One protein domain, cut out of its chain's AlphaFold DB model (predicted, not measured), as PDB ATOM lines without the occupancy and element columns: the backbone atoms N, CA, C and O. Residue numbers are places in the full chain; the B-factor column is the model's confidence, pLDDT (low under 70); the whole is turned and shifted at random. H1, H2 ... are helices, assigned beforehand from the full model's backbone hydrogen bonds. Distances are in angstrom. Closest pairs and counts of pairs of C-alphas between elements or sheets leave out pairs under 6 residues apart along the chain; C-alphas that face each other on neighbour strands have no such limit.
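What this domain is: This is residues 22 to 106 of the 237 residues of an uncharacterized protein of Phycisphaeraceae bacterium (UniProt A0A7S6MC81). A long helix, H1, sticks out as a free arm from a small head of three shorter helices, H2, H3 and H4, that are only loosely gathered. The arm makes much of the length: the C-alphas span 70 by 25 by 20 A, a rod in outline, while the body without the free stretches spans 31 by 21 by 18 A. The printed part has 85 residues with four named helices, H1 to H4 in order along the chain, and no named strand; the class is all helix. The whole is extended, with a radius of gyration of the C-alphas of 19.5 A.

Where its parts are: H1, residues 22 to 42, begins at C-alpha 22 at (-42.205, 7.995, -42.820) and is 29.6 A long from first to last C-alpha. H2 is residues 56 to 63, 10.8 A long. H3, residues 73 to 87, is 21.9 A long and begins at C-alpha 73 at (-32.225, 44.273, -18.326). H4, residues 92 to 104, is 18.4 A long and ends at C-alpha 104 at (-22.272, 34.669, 4.673).

How they stand to each other: H1 touches no helix and is apart from H2, H3 and H4. H2 and H3 are near each other, with 10 pairs of C-alphas within 10 A. H2 and H4 are close but not clearly touching; their closest C-alphas, of Asp 57 and Phe 101, are 7.8 A apart. H3 and H4 only just touch, with 3 pairs of C-alphas within 8 A, H3 with residue 87 alone; the closest C-alphas are those of Phe 87 and Leu 98, 7.5 A apart. They run opposite ways at a steep tilt of 51 degrees. In H1, H2 and H4 every O i to N i+4 pair is within hydrogen-bond range; in H3, 10 of 11 are.

The domain as a whole: The C-alphas of Arg 22 and Gln 92, the two farthest apart, are 70.0 A apart. The printed part has no cut. The link from H1 to H2 is long, with 13 residues. Residues 22 to 43, of which 22 to 42 belong to H1, stand free. The mean pLDDT of the printed part is 78.1; it is under 70 at residues 41 to 45, 88 to 99, 102 and 104.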
ATOM      1  N   ARG A  22     -43.549   7.620 -43.296       76.88
ATOM      2  CA  ARG A  22     -42.205   7.995 -42.820       76.88
ATOM      3  C   ARG A  22     -42.099   9.484 -42.498       76.88
ATOM      4  O   ARG A  22     -41.524   9.817 -41.472       76.88
ATOM      5  N   MET A  23     -42.674  10.361 -43.321       80.81
ATOM      6  CA  MET A  23     -42.700  11.801 -43.045       80.81
ATOM      7  C   MET A  23     -43.578  12.142 -41.840       80.81
ATOM      8  O   MET A  23     -43.168  12.947 -41.013       80.81
ATOM      9  N   ALA A  24     -44.730  11.488 -41.683       78.56
ATOM     10  CA  ALA A  24     -45.587  11.660 -40.512       78.56
ATOM     11  C   ALA A  24     -44.893  11.186 -39.224       78.56
ATOM     12  O   ALA A  24     -44.933  11.882 -38.215       78.56
ATOM     13  N   ILE A  25     -44.196  10.045 -39.269       84.75
ATOM     14  CA  ILE A  25     -43.393   9.544 -38.144       84.75
ATOM     15  C   ILE A  25     -42.233  10.501 -37.848       84.75
ATOM     16  O   ILE A  25     -42.018  10.841 -36.691       84.75
ATOM     17  N   ALA A  26     -41.512  10.977 -38.865       82.38
ATOM     18  CA  ALA A  26     -40.414  11.925 -38.678       82.38
ATOM     19  C   ALA A  26     -40.897  13.256 -38.077       82.38
ATOM     20  O   ALA A  26     -40.270  13.770 -37.155       82.38
ATOM     21  N   ALA A  27     -42.035  13.778 -38.541       81.94
ATOM     22  CA  ALA A  27     -42.656  14.978 -37.987       81.94
ATOM     23  C   ALA A  27     -43.111  14.768 -36.535       81.94
ATOM     24  O   ALA A  27     -42.903  15.641 -35.696       81.94
ATOM     25  N   LEU A  28     -43.674  13.599 -36.216       86.81
ATOM     26  CA  LEU A  28     -44.079  13.251 -34.855       86.81
ATOM     27  C   LEU A  28     -42.873  13.122 -33.916       86.81
ATOM     28  O   LEU A  28     -42.903  13.642 -32.806       86.81
ATOM     29  N   VAL A  29     -41.792  12.477 -34.364       89.31
ATOM     30  CA  VAL A  29     -40.542  12.373 -33.596       89.31
ATOM     31  C   VAL A  29     -39.937  13.755 -33.369       89.31
ATOM     32  O   VAL A  29     -39.553  14.064 -32.246       89.31
ATOM     33  N   LEU A  30     -39.904  14.611 -34.393       85.12
ATOM     34  CA  LEU A  30     -39.425  15.985 -34.255       85.12
ATOM     35  C   LEU A  30     -40.272  16.772 -33.248       85.12
ATOM     36  O   LEU A  30     -39.715  17.446 -32.387       85.12
ATOM     37  N   LEU A  31     -41.599  16.643 -33.305       85.31
ATOM     38  CA  LEU A  31     -42.501  17.275 -32.347       85.31
ATOM     39  C   LEU A  31     -42.232  16.786 -30.919       85.31
ATOM     40  O   LEU A  31     -42.141  17.603 -30.010       85.31
ATOM     41  N   ILE A  32     -42.046  15.479 -30.718       89.12
ATOM     42  CA  ILE A  32     -41.708  14.912 -29.405       89.12
ATOM     43  C   ILE A  32     -40.364  15.451 -28.912       89.12
ATOM     44  O   ILE A  32     -40.262  15.814 -27.747       89.12
ATOM     45  N   VAL A  33     -39.352  15.555 -29.774       87.31
ATOM     46  CA  VAL A  33     -38.042  16.121 -29.409       87.31
ATOM     47  C   VAL A  33     -38.156  17.603 -29.054       87.31
ATOM     48  O   VAL A  33     -37.558  18.031 -28.071       87.31
ATOM     49  N   VAL A  34     -38.948  18.383 -29.794       83.38
ATOM     50  CA  VAL A  34     -39.186  19.804 -29.498       83.38
ATOM     51  C   VAL A  34     -39.946  19.969 -28.184       83.38
ATOM     52  O   VAL A  34     -39.550  20.785 -27.360       83.38
ATOM     53  N   VAL A  35     -40.991  19.175 -27.947       82.31
ATOM     54  CA  VAL A  35     -41.783  19.224 -26.710       82.31
ATOM     55  C   VAL A  35     -40.955  18.741 -25.518       82.31
ATOM     56  O   VAL A  35     -40.912  19.418 -24.498       82.31
ATOM     57  N   ALA A  36     -40.249  17.617 -25.638       80.00
ATOM     58  CA  ALA A  36     -39.369  17.112 -24.586       80.00
ATOM     59  C   ALA A  36     -38.219  18.085 -24.308       80.00
ATOM     60  O   ALA A  36     -37.899  18.331 -23.149       80.00
ATOM     61  N   GLY A  37     -37.644  18.682 -25.355       75.00
ATOM     62  CA  GLY A  37     -36.666  19.757 -25.242       75.00
ATOM     63  C   GLY A  37     -37.241  20.946 -24.481       75.00
ATOM     64  O   GLY A  37     -36.668  21.355 -23.478       75.00
ATOM     65  N   TYR A  38     -38.409  21.442 -24.885       75.56
ATOM     66  CA  TYR A  38     -39.100  22.542 -24.218       75.56
ATOM     67  C   TYR A  38     -39.346  22.250 -22.731       75.56
ATOM     68  O   TYR A  38     -38.916  23.029 -21.891       75.56
ATOM     69  N   TRP A  39     -39.916  21.094 -22.381       72.75
ATOM     70  CA  TRP A  39     -40.136  20.693 -20.984       72.75
ATOM     71  C   TRP A  39     -38.834  20.550 -20.182       72.75
ATOM     72  O   TRP A  39     -38.776  20.918 -19.009       72.75
ATOM     73  N   PHE A  40     -37.773  20.040 -20.805       74.00
ATOM     74  CA  PHE A  40     -36.459  19.875 -20.183       74.00
ATOM     75  C   PHE A  40     -35.729  21.207 -19.947       74.00
ATOM     76  O   PHE A  40     -34.945  21.319 -19.000       74.00
ATOM     77  N   PHE A  41     -35.973  22.210 -20.795       64.81
ATOM     78  CA  PHE A  41     -35.452  23.569 -20.636       64.81
ATOM     79  C   PHE A  41     -36.306  24.408 -19.675       64.81
ATOM     80  O   PHE A  41     -35.746  25.087 -18.813       64.81
ATOM     81  N   GLU A  42     -37.632  24.301 -19.750       62.47
ATOM     82  CA  GLU A  42     -38.575  24.967 -18.843       62.47
ATOM     83  C   GLU A  42     -38.362  24.494 -17.399       62.47
ATOM     84  O   GLU A  42     -38.180  25.306 -16.499       62.47
ATOM     85  N   GLY A  43     -38.245  23.179 -17.172       61.75
ATOM     86  CA  GLY A  43     -38.002  22.617 -15.837       61.75
ATOM     87  C   GLY A  43     -36.639  22.966 -15.224       61.75
ATOM     88  O   GLY A  43     -36.438  22.759 -14.030       61.75
ATOM     89  N   ARG A  44     -35.693  23.490 -16.017       65.88
ATOM     90  CA  ARG A  44     -34.396  23.979 -15.519       65.88
ATOM     91  C   ARG A  44     -34.339  25.479 -15.295       65.88
ATOM     92  O   ARG A  44     -33.413  25.919 -14.624       65.88
ATOM     93  N   THR A  45     -35.265  26.239 -15.864       68.38
ATOM     94  CA  THR A  45     -35.266  27.693 -15.735       68.38
ATOM     95  C   THR A  45     -35.995  28.042 -14.448       68.38
ATOM     96  O   THR A  45     -37.205  27.846 -14.332       68.38
ATOM     97  N   ARG A  46     -35.261  28.516 -13.439       73.06
ATOM     98  CA  ARG A  46     -35.894  29.008 -12.216       73.06
ATOM     99  C   ARG A  46     -36.715  30.247 -12.560       73.06
ATOM    100  O   ARG A  46     -36.218  31.167 -13.205       73.06
ATOM    101  N   ARG A  47     -37.972  30.280 -12.120       79.75
ATOM    102  CA  ARG A  47     -38.778  31.504 -12.188       79.75
ATOM    103  C   ARG A  47     -38.179  32.548 -11.239       79.75
ATOM    104  O   ARG A  47     -37.688  32.151 -10.177       79.75
ATOM    105  N   PRO A  48     -38.217  33.846 -11.591       83.25
ATOM    106  CA  PRO A  48     -37.773  34.891 -10.681       83.25
ATOM    107  C   PRO A  48     -38.563  34.789  -9.363       83.25
ATOM    108  O   PRO A  48     -39.793  34.668  -9.400       83.25
ATOM    109  N   PRO A  49     -37.882  34.769  -8.205       84.31
ATOM    110  CA  PRO A  49     -38.541  34.612  -6.916       84.31
ATOM    111  C   PRO A  49     -39.344  35.867  -6.557       84.31
ATOM    112  O   PRO A  49     -38.949  36.983  -6.900       84.31
ATOM    113  N   SER A  50     -40.436  35.703  -5.801       86.19
ATOM    114  CA  SER A  50     -41.083  36.857  -5.160       86.19
ATOM    115  C   SER A  50     -40.142  37.410  -4.097       86.19
ATOM    116  O   SER A  50     -39.827  36.719  -3.125       86.19
ATOM    117  N   ILE A  51     -39.695  38.655  -4.269       84.31
ATOM    118  CA  ILE A  51     -38.720  39.278  -3.371       84.31
ATOM    119  C   ILE A  51     -39.214  39.339  -1.931       84.31
ATOM    120  O   ILE A  51     -38.401  39.188  -1.027       84.31
ATOM    121  N   PHE A  52     -40.506  39.556  -1.698       82.62
ATOM    122  CA  PHE A  52     -41.046  39.764  -0.354       82.62
ATOM    123  C   PHE A  52     -41.493  38.463   0.315       82.62
ATOM    124  O   PHE A  52     -41.406  38.351   1.535       82.62
ATOM    125  N   ASP A  53     -41.880  37.463  -0.480       83.75
ATOM    126  CA  ASP A  53     -42.458  36.213   0.030       83.75
ATOM    127  C   ASP A  53     -41.445  35.059   0.112       83.75
ATOM    128  O   ASP A  53     -41.701  34.044   0.755       83.75
ATOM    129  N   THR A  54     -40.286  35.196  -0.538       83.88
ATOM    130  CA  THR A  54     -39.253  34.149  -0.598       83.88
ATOM    131  C   THR A  54     -38.178  34.369   0.483       83.88
ATOM    132  O   THR A  54     -37.828  35.526   0.771       83.88
ATOM    133  N   PRO A  55     -37.608  33.308   1.093       82.31
ATOM    134  CA  PRO A  55     -36.442  33.430   1.970       82.31
ATOM    135  C   PRO A  55     -35.278  34.183   1.305       82.31
ATOM    136  O   PRO A  55     -35.047  34.058   0.104       82.31
ATOM    137  N   VAL A  56     -34.533  34.971   2.089       76.94
ATOM    138  CA  VAL A  56     -33.446  35.831   1.575       76.94
ATOM    139  C   VAL A  56     -32.369  35.014   0.854       76.94
ATOM    140  O   VAL A  56     -31.920  35.416  -0.219       76.94
ATOM    141  N   ASP A  57     -32.010  33.849   1.395       75.94
ATOM    142  CA  ASP A  57     -30.995  32.965   0.812       75.94
ATOM    143  C   ASP A  57     -31.404  32.432  -0.566       75.94
ATOM    144  O   ASP A  57     -30.576  32.345  -1.472       75.94
ATOM    145  N   ASP A  58     -32.688  32.138  -0.766       82.31
ATOM    146  CA  ASP A  58     -33.206  31.655  -2.045       82.31
ATOM    147  C   ASP A  58     -33.192  32.768  -3.101       82.31
ATOM    148  O   ASP A  58     -32.751  32.538  -4.232       82.31
ATOM    149  N   VAL A  59     -33.588  33.991  -2.725       82.62
ATOM    150  CA  VAL A  59     -33.506  35.178  -3.596       82.62
ATOM    151  C   VAL A  59     -32.058  35.466  -3.992       82.62
ATOM    152  O   VAL A  59     -31.749  35.677  -5.166       82.62
ATOM    153  N   ALA A  60     -31.141  35.400  -3.031       79.94
ATOM    154  CA  ALA A  60     -29.717  35.557  -3.274       79.94
ATOM    155  C   ALA A  60     -29.140  34.467  -4.182       79.94
ATOM    156  O   ALA A  60     -28.366  34.761  -5.096       79.94
ATOM    157  N   SER A  61     -29.543  33.212  -3.961       83.50
ATOM    158  CA  SER A  61     -29.137  32.082  -4.796       83.50
ATOM    159  C   SER A  61     -29.579  32.270  -6.248       83.50
ATOM    160  O   SER A  61     -28.874  31.862  -7.173       83.50
ATOM    161  N   PHE A  62     -30.725  32.925  -6.462       88.44
ATOM    162  CA  PHE A  62     -31.204  33.268  -7.790       88.44
ATOM    163  C   PHE A  62     -30.318  34.329  -8.449       88.44
ATOM    164  O   PHE A  62     -29.929  34.130  -9.598       88.44
ATOM    165  N   PHE A  63     -29.914  35.388  -7.737       87.31
ATOM    166  CA  PHE A  63     -29.037  36.434  -8.290       87.31
ATOM    167  C   PHE A  63     -27.685  35.923  -8.782       87.31
ATOM    168  O   PHE A  63     -27.137  36.476  -9.731       87.31
ATOM    169  N   VAL A  64     -27.144  34.870  -8.167       87.44
ATOM    170  CA  VAL A  64     -25.887  34.241  -8.609       87.44
ATOM    171  C   VAL A  64     -26.097  33.143  -9.655       87.44
ATOM    172  O   VAL A  64     -25.130  32.618 -10.204       87.44
ATOM    173  N   SER A  65     -27.347  32.784  -9.952       87.50
ATOM    174  CA  SER A  65     -27.670  31.738 -10.920       87.50
ATOM    175  C   SER A  65     -27.569  32.233 -12.372       87.50
ATOM    176  O   SER A  65     -27.745  33.424 -12.639       87.50
ATOM    177  N   PRO A  66     -27.360  31.330 -13.349       85.94
ATOM    178  CA  PRO A  66     -27.421  31.684 -14.768       85.94
ATOM    179  C   PRO A  66     -28.791  32.209 -15.213       85.94
ATOM    180  O   PRO A  66     -28.864  32.950 -16.189       85.94
ATOM    181  N   ASP A  67     -29.866  31.833 -14.511       88.00
ATOM    182  CA  ASP A  67     -31.232  32.241 -14.845       88.00
ATOM    183  C   ASP A  67     -31.455  33.736 -14.632       88.00
ATOM    184  O   ASP A  67     -32.189  34.354 -15.401       88.00
ATOM    185  N   PHE A  68     -30.747  34.351 -13.679       90.12
ATOM    186  CA  PHE A  68     -30.765  35.803 -13.515       90.12
ATOM    187  C   PHE A  68     -30.348  36.518 -14.806       90.12
ATOM    188  O   PHE A  68     -31.021  37.444 -15.239       90.12
ATOM    189  N   ASN A  69     -29.299  36.038 -15.483       89.06
ATOM    190  CA  ASN A  69     -28.799  36.633 -16.728       89.06
ATOM    191  C   ASN A  69     -29.681  36.343 -17.958       89.06
ATOM    192  O   ASN A  69     -29.405  36.875 -19.031       89.06
ATOM    193  N   ARG A  70     -30.714  35.497 -17.831       89.62
ATOM    194  CA  ARG A  70     -31.701  35.239 -18.896       89.62
ATOM    195  C   ARG A  70     -32.842  36.250 -18.896       89.62
ATOM    196  O   ARG A  70     -33.533  36.368 -19.905       89.62
ATOM    197  N   LEU A  71     -33.038  36.945 -17.780       89.19
ATOM    198  CA  LEU A  71     -34.009  38.023 -17.659       89.19
ATOM    199  C   LEU A  71     -33.578  39.236 -18.494       89.19
ATOM    200  O   LEU A  71     -32.382  39.501 -18.681       89.19
ATOM    201  N   SER A  72     -34.560  40.008 -18.955       91.38
ATOM    202  CA  SER A  72     -34.308  41.313 -19.567       91.38
ATOM    203  C   SER A  72     -33.548  42.231 -18.606       91.38
ATOM    204  O   SER A  72     -33.496  42.019 -17.389       91.38
ATOM    205  N   VAL A  73     -32.909  43.268 -19.149       88.75
ATOM    206  CA  VAL A  73     -32.225  44.273 -18.326       88.75
ATOM    207  C   VAL A  73     -33.221  44.904 -17.348       88.75
ATOM    208  O   VAL A  73     -32.915  45.015 -16.163       88.75
ATOM    209  N   GLN A  74     -34.437  45.220 -17.803       86.94
ATOM    210  CA  GLN A  74     -35.500  45.799 -16.977       86.94
ATOM    211  C   GLN A  74     -35.902  44.880 -15.816       86.94
ATOM    212  O   GLN A  74     -35.884  45.318 -14.668       86.94
ATOM    213  N   GLU A  75     -36.168  43.599 -16.084       89.69
ATOM    214  CA  GLU A  75     -36.538  42.623 -15.047       89.69
ATOM    215  C   GLU A  75     -35.424  42.432 -14.007       89.69
ATOM    216  O   GLU A  75     -35.692  42.371 -12.807       89.69
ATOM    217  N   ARG A  76     -34.155  42.383 -14.439       90.50
ATOM    218  CA  ARG A  76     -33.008  42.298 -13.518       90.50
ATOM    219  C   ARG A  76     -32.909  43.525 -12.615       90.50
ATOM    220  O   ARG A  76     -32.669  43.378 -11.417       90.50
ATOM    221  N   MET A  77     -33.086  44.718 -13.183       84.56
ATOM    222  CA  MET A  77     -33.063  45.976 -12.434       84.56
ATOM    223  C   MET A  77     -34.198  46.045 -11.414       84.56
ATOM    224  O   MET A  77     -33.962  46.425 -10.269       84.56
ATOM    225  N   GLU A  78     -35.412  45.667 -11.811       86.69
ATOM    226  CA  GLU A  78     -36.576  45.644 -10.925       86.69
ATOM    227  C   GLU A  78     -36.376  44.657  -9.772       86.69
ATOM    228  O   GLU A  78     -36.643  44.986  -8.616       86.69
ATOM    229  N   LEU A  79     -35.834  43.471 -10.059       88.88
ATOM    230  CA  LEU A  79     -35.571  42.453  -9.049       88.88
ATOM    231  C   LEU A  79     -34.543  42.929  -8.011       88.88
ATOM    232  O   LEU A  79     -34.766  42.767  -6.810       88.88
ATOM    233  N   ILE A  80     -33.447  43.559  -8.455       84.19
ATOM    234  CA  ILE A  80     -32.452  44.141  -7.543       84.19
ATOM    235  C   ILE A  80     -33.051  45.312  -6.757       84.19
ATOM    236  O   ILE A  80     -32.880  45.370  -5.541       84.19
ATOM    237  N   GLY A  81     -33.779  46.218  -7.415       81.56
ATOM    238  CA  GLY A  81     -34.407  47.368  -6.761       81.56
ATOM    239  C   GLY A  81     -35.384  46.940  -5.667       81.56
ATOM    240  O   GLY A  81     -35.283  47.397  -4.531       81.56
ATOM    241  N   ASN A  82     -36.259  45.977  -5.965       84.81
ATOM    242  CA  ASN A  82     -37.174  45.397  -4.986       84.81
ATOM    243  C   ASN A  82     -36.422  44.718  -3.834       84.81
ATOM    244  O   ASN A  82     -36.838  44.838  -2.681       84.81
ATOM    245  N   PHE A  83     -35.314  44.024  -4.118       83.56
ATOM    246  CA  PHE A  83     -34.491  43.401  -3.080       83.56
ATOM    247  C   PHE A  83     -33.863  44.442  -2.156       83.56
ATOM    248  O   PHE A  83     -33.959  44.308  -0.942       83.56
ATOM    249  N   VAL A  84     -33.282  45.508  -2.705       78.19
ATOM    250  CA  VAL A  84     -32.718  46.614  -1.921       78.19
ATOM    251  C   VAL A  84     -33.814  47.305  -1.100       78.19
ATOM    252  O   VAL A  84     -33.644  47.512   0.104       78.19
ATOM    253  N   LYS A  85     -34.979  47.552  -1.709       78.62
ATOM    254  CA  LYS A  85     -36.154  48.136  -1.054       78.62
ATOM    255  C   LYS A  85     -36.673  47.283   0.103       78.62
ATOM    256  O   LYS A  85     -37.072  47.836   1.120       78.62
ATOM    257  N   ARG A  86     -36.621  45.949   0.001       79.25
ATOM    258  CA  ARG A  86     -36.987  45.036   1.102       79.25
ATOM    259  C   ARG A  86     -36.201  45.327   2.382       79.25
ATOM    260  O   ARG A  86     -36.743  45.128   3.462       79.25
ATOM    261  N   PHE A  87     -34.960  45.803   2.275       72.25
ATOM    262  CA  PHE A  87     -34.118  46.127   3.430       72.25
ATOM    263  C   PHE A  87     -34.114  47.616   3.801       72.25
ATOM    264  O   PHE A  87     -33.636  47.978   4.877       72.25
ATOM    265  N   GLN A  88     -34.656  48.490   2.951       63.84
ATOM    266  CA  GLN A  88     -34.761  49.923   3.216       63.84
ATOM    267  C   GLN A  88     -36.079  50.243   3.910       63.84
ATOM    268  O   GLN A  88     -37.156  50.153   3.331       63.84
ATOM    269  N   GLY A  89     -35.973  50.615   5.185       58.25
ATOM    270  CA  GLY A  89     -37.117  50.841   6.074       58.25
ATOM    271  C   GLY A  89     -37.132  49.939   7.309       58.25
ATOM    272  O   GLY A  89     -38.063  50.020   8.106       58.25
ATOM    273  N   LEU A  90     -36.104  49.107   7.493       58.00
ATOM    274  CA  LEU A  90     -36.024  48.128   8.571       58.00
ATOM    275  C   LEU A  90     -35.094  48.571   9.717       58.00
ATOM    276  O   LEU A  90     -34.118  49.297   9.526       58.00
ATOM    277  N   THR A  91     -35.432  48.149  10.936       55.25
ATOM    278  CA  THR A  91     -34.772  48.552  12.194       55.25
ATOM    279  C   THR A  91     -33.347  47.977  12.337       55.25
ATOM    280  O   THR A  91     -32.925  47.108  11.571       55.25
ATOM    281  N   GLN A  92     -32.574  48.443  13.335       55.38
ATOM    282  CA  GLN A  92     -31.182  48.012  13.585       55.38
ATOM    283  C   GLN A  92     -30.984  46.478  13.616       55.38
ATOM    284  O   GLN A  92     -29.917  46.001  13.231       55.38
ATOM    285  N   SER A  93     -31.991  45.693  14.024       55.91
ATOM    286  CA  SER A  93     -31.910  44.226  14.094       55.91
ATOM    287  C   SER A  93     -31.887  43.532  12.728       55.91
ATOM    288  O   SER A  93     -31.272  42.481  12.592       55.91
ATOM    289  N   GLU A  94     -32.501  44.106  11.695       55.69
ATOM    290  CA  GLU A  94     -32.547  43.514  10.346       55.69
ATOM    291  C   GLU A  94     -31.393  44.007   9.462       55.69
ATOM    292  O   GLU A  94     -30.938  43.286   8.576       55.69
ATOM    293  N   SER A  95     -30.806  45.167   9.784       58.62
ATOM    294  CA  SER A  95     -29.477  45.550   9.278       58.62
ATOM    295  C   SER A  95     -28.405  44.527   9.674       58.62
ATOM    296  O   SER A  95     -27.487  44.256   8.897       58.62
ATOM    297  N   ALA A  96     -28.546  43.911  10.856       66.88
ATOM    298  CA  ALA A  96     -27.712  42.788  11.271       66.88
ATOM    299  C   ALA A  96     -28.003  41.517  10.457       66.88
ATOM    300  O   ALA A  96     -27.064  40.793  10.153       66.88
ATOM    301  N   VAL A  97     -29.251  41.271  10.036       66.38
ATOM    302  CA  VAL A  97     -29.606  40.153   9.137       66.38
ATOM    303  C   VAL A  97     -29.004  40.352   7.748       66.38
ATOM    304  O   VAL A  97     -28.367  39.436   7.239       66.38
ATOM    305  N   LEU A  98     -29.124  41.547   7.158       67.38
ATOM    306  CA  LEU A  98     -28.482  41.866   5.879       67.38
ATOM    307  C   LEU A  98     -26.959  41.740   5.985       67.38
ATOM    308  O   LEU A  98     -26.323  41.166   5.109       67.38
ATOM    309  N   SER A  99     -26.373  42.244   7.070       68.25
ATOM    310  CA  SER A  99     -24.929  42.168   7.305       68.25
ATOM    311  C   SER A  99     -24.462  40.733   7.567       68.25
ATOM    312  O   SER A  99     -23.412  40.352   7.069       68.25
ATOM    313  N   ALA A 100     -25.237  39.913   8.283       71.25
ATOM    314  CA  ALA A 100     -24.966  38.489   8.485       71.25
ATOM    315  C   ALA A 100     -25.089  37.702   7.174       71.25
ATOM    316  O   ALA A 100     -24.237  36.869   6.881       71.25
ATOM    317  N   PHE A 101     -26.089  38.017   6.351       71.38
ATOM    318  CA  PHE A 101     -26.239  37.475   5.005       71.38
ATOM    319  C   PHE A 101     -25.044  37.858   4.115       71.38
ATOM    320  O   PHE A 101     -24.396  36.984   3.543       71.38
ATOM    321  N   MET A 102     -24.677  39.142   4.064       68.56
ATOM    322  CA  MET A 102     -23.518  39.627   3.303       68.56
ATOM    323  C   MET A 102     -22.198  39.054   3.833       68.56
ATOM    324  O   MET A 102     -21.299  38.772   3.047       68.56
ATOM    325  N   ALA A 103     -22.081  38.831   5.144       73.31
ATOM    326  CA  ALA A 103     -20.948  38.135   5.751       73.31
ATOM    327  C   ALA A 103     -20.935  36.633   5.413       73.31
ATOM    328  O   ALA A 103     -19.865  36.032   5.347       73.31
ATOM    329  N   GLY A 104     -22.107  36.035   5.171       68.75
ATOM    330  CA  GLY A 104     -22.272  34.669   4.673       68.75
ATOM    331  C   GLY A 104     -21.953  34.520   3.182       68.75
ATOM    332  O   GLY A 104     -21.512  33.450   2.752       68.75
ATOM    333  N   LEU A 105     -22.090  35.595   2.396       70.62
ATOM    334  CA  LEU A 105     -21.616  35.659   1.013       70.62
ATOM    335  C   LEU A 105     -20.082  35.707   0.984       70.62
ATOM    336  O   LEU A 105     -19.459  36.764   0.900       70.62
ATOM    337  N   THR A 106     -19.452  34.539   1.035       70.38
ATOM    338  CA  THR A 106     -17.991  34.414   1.035       70.38
ATOM    339  C   THR A 106     -17.448  33.934  -0.313       70.38
ATOM    340  O   THR A 106     -18.097  33.186  -1.051       70.38
TER     341      THR A 106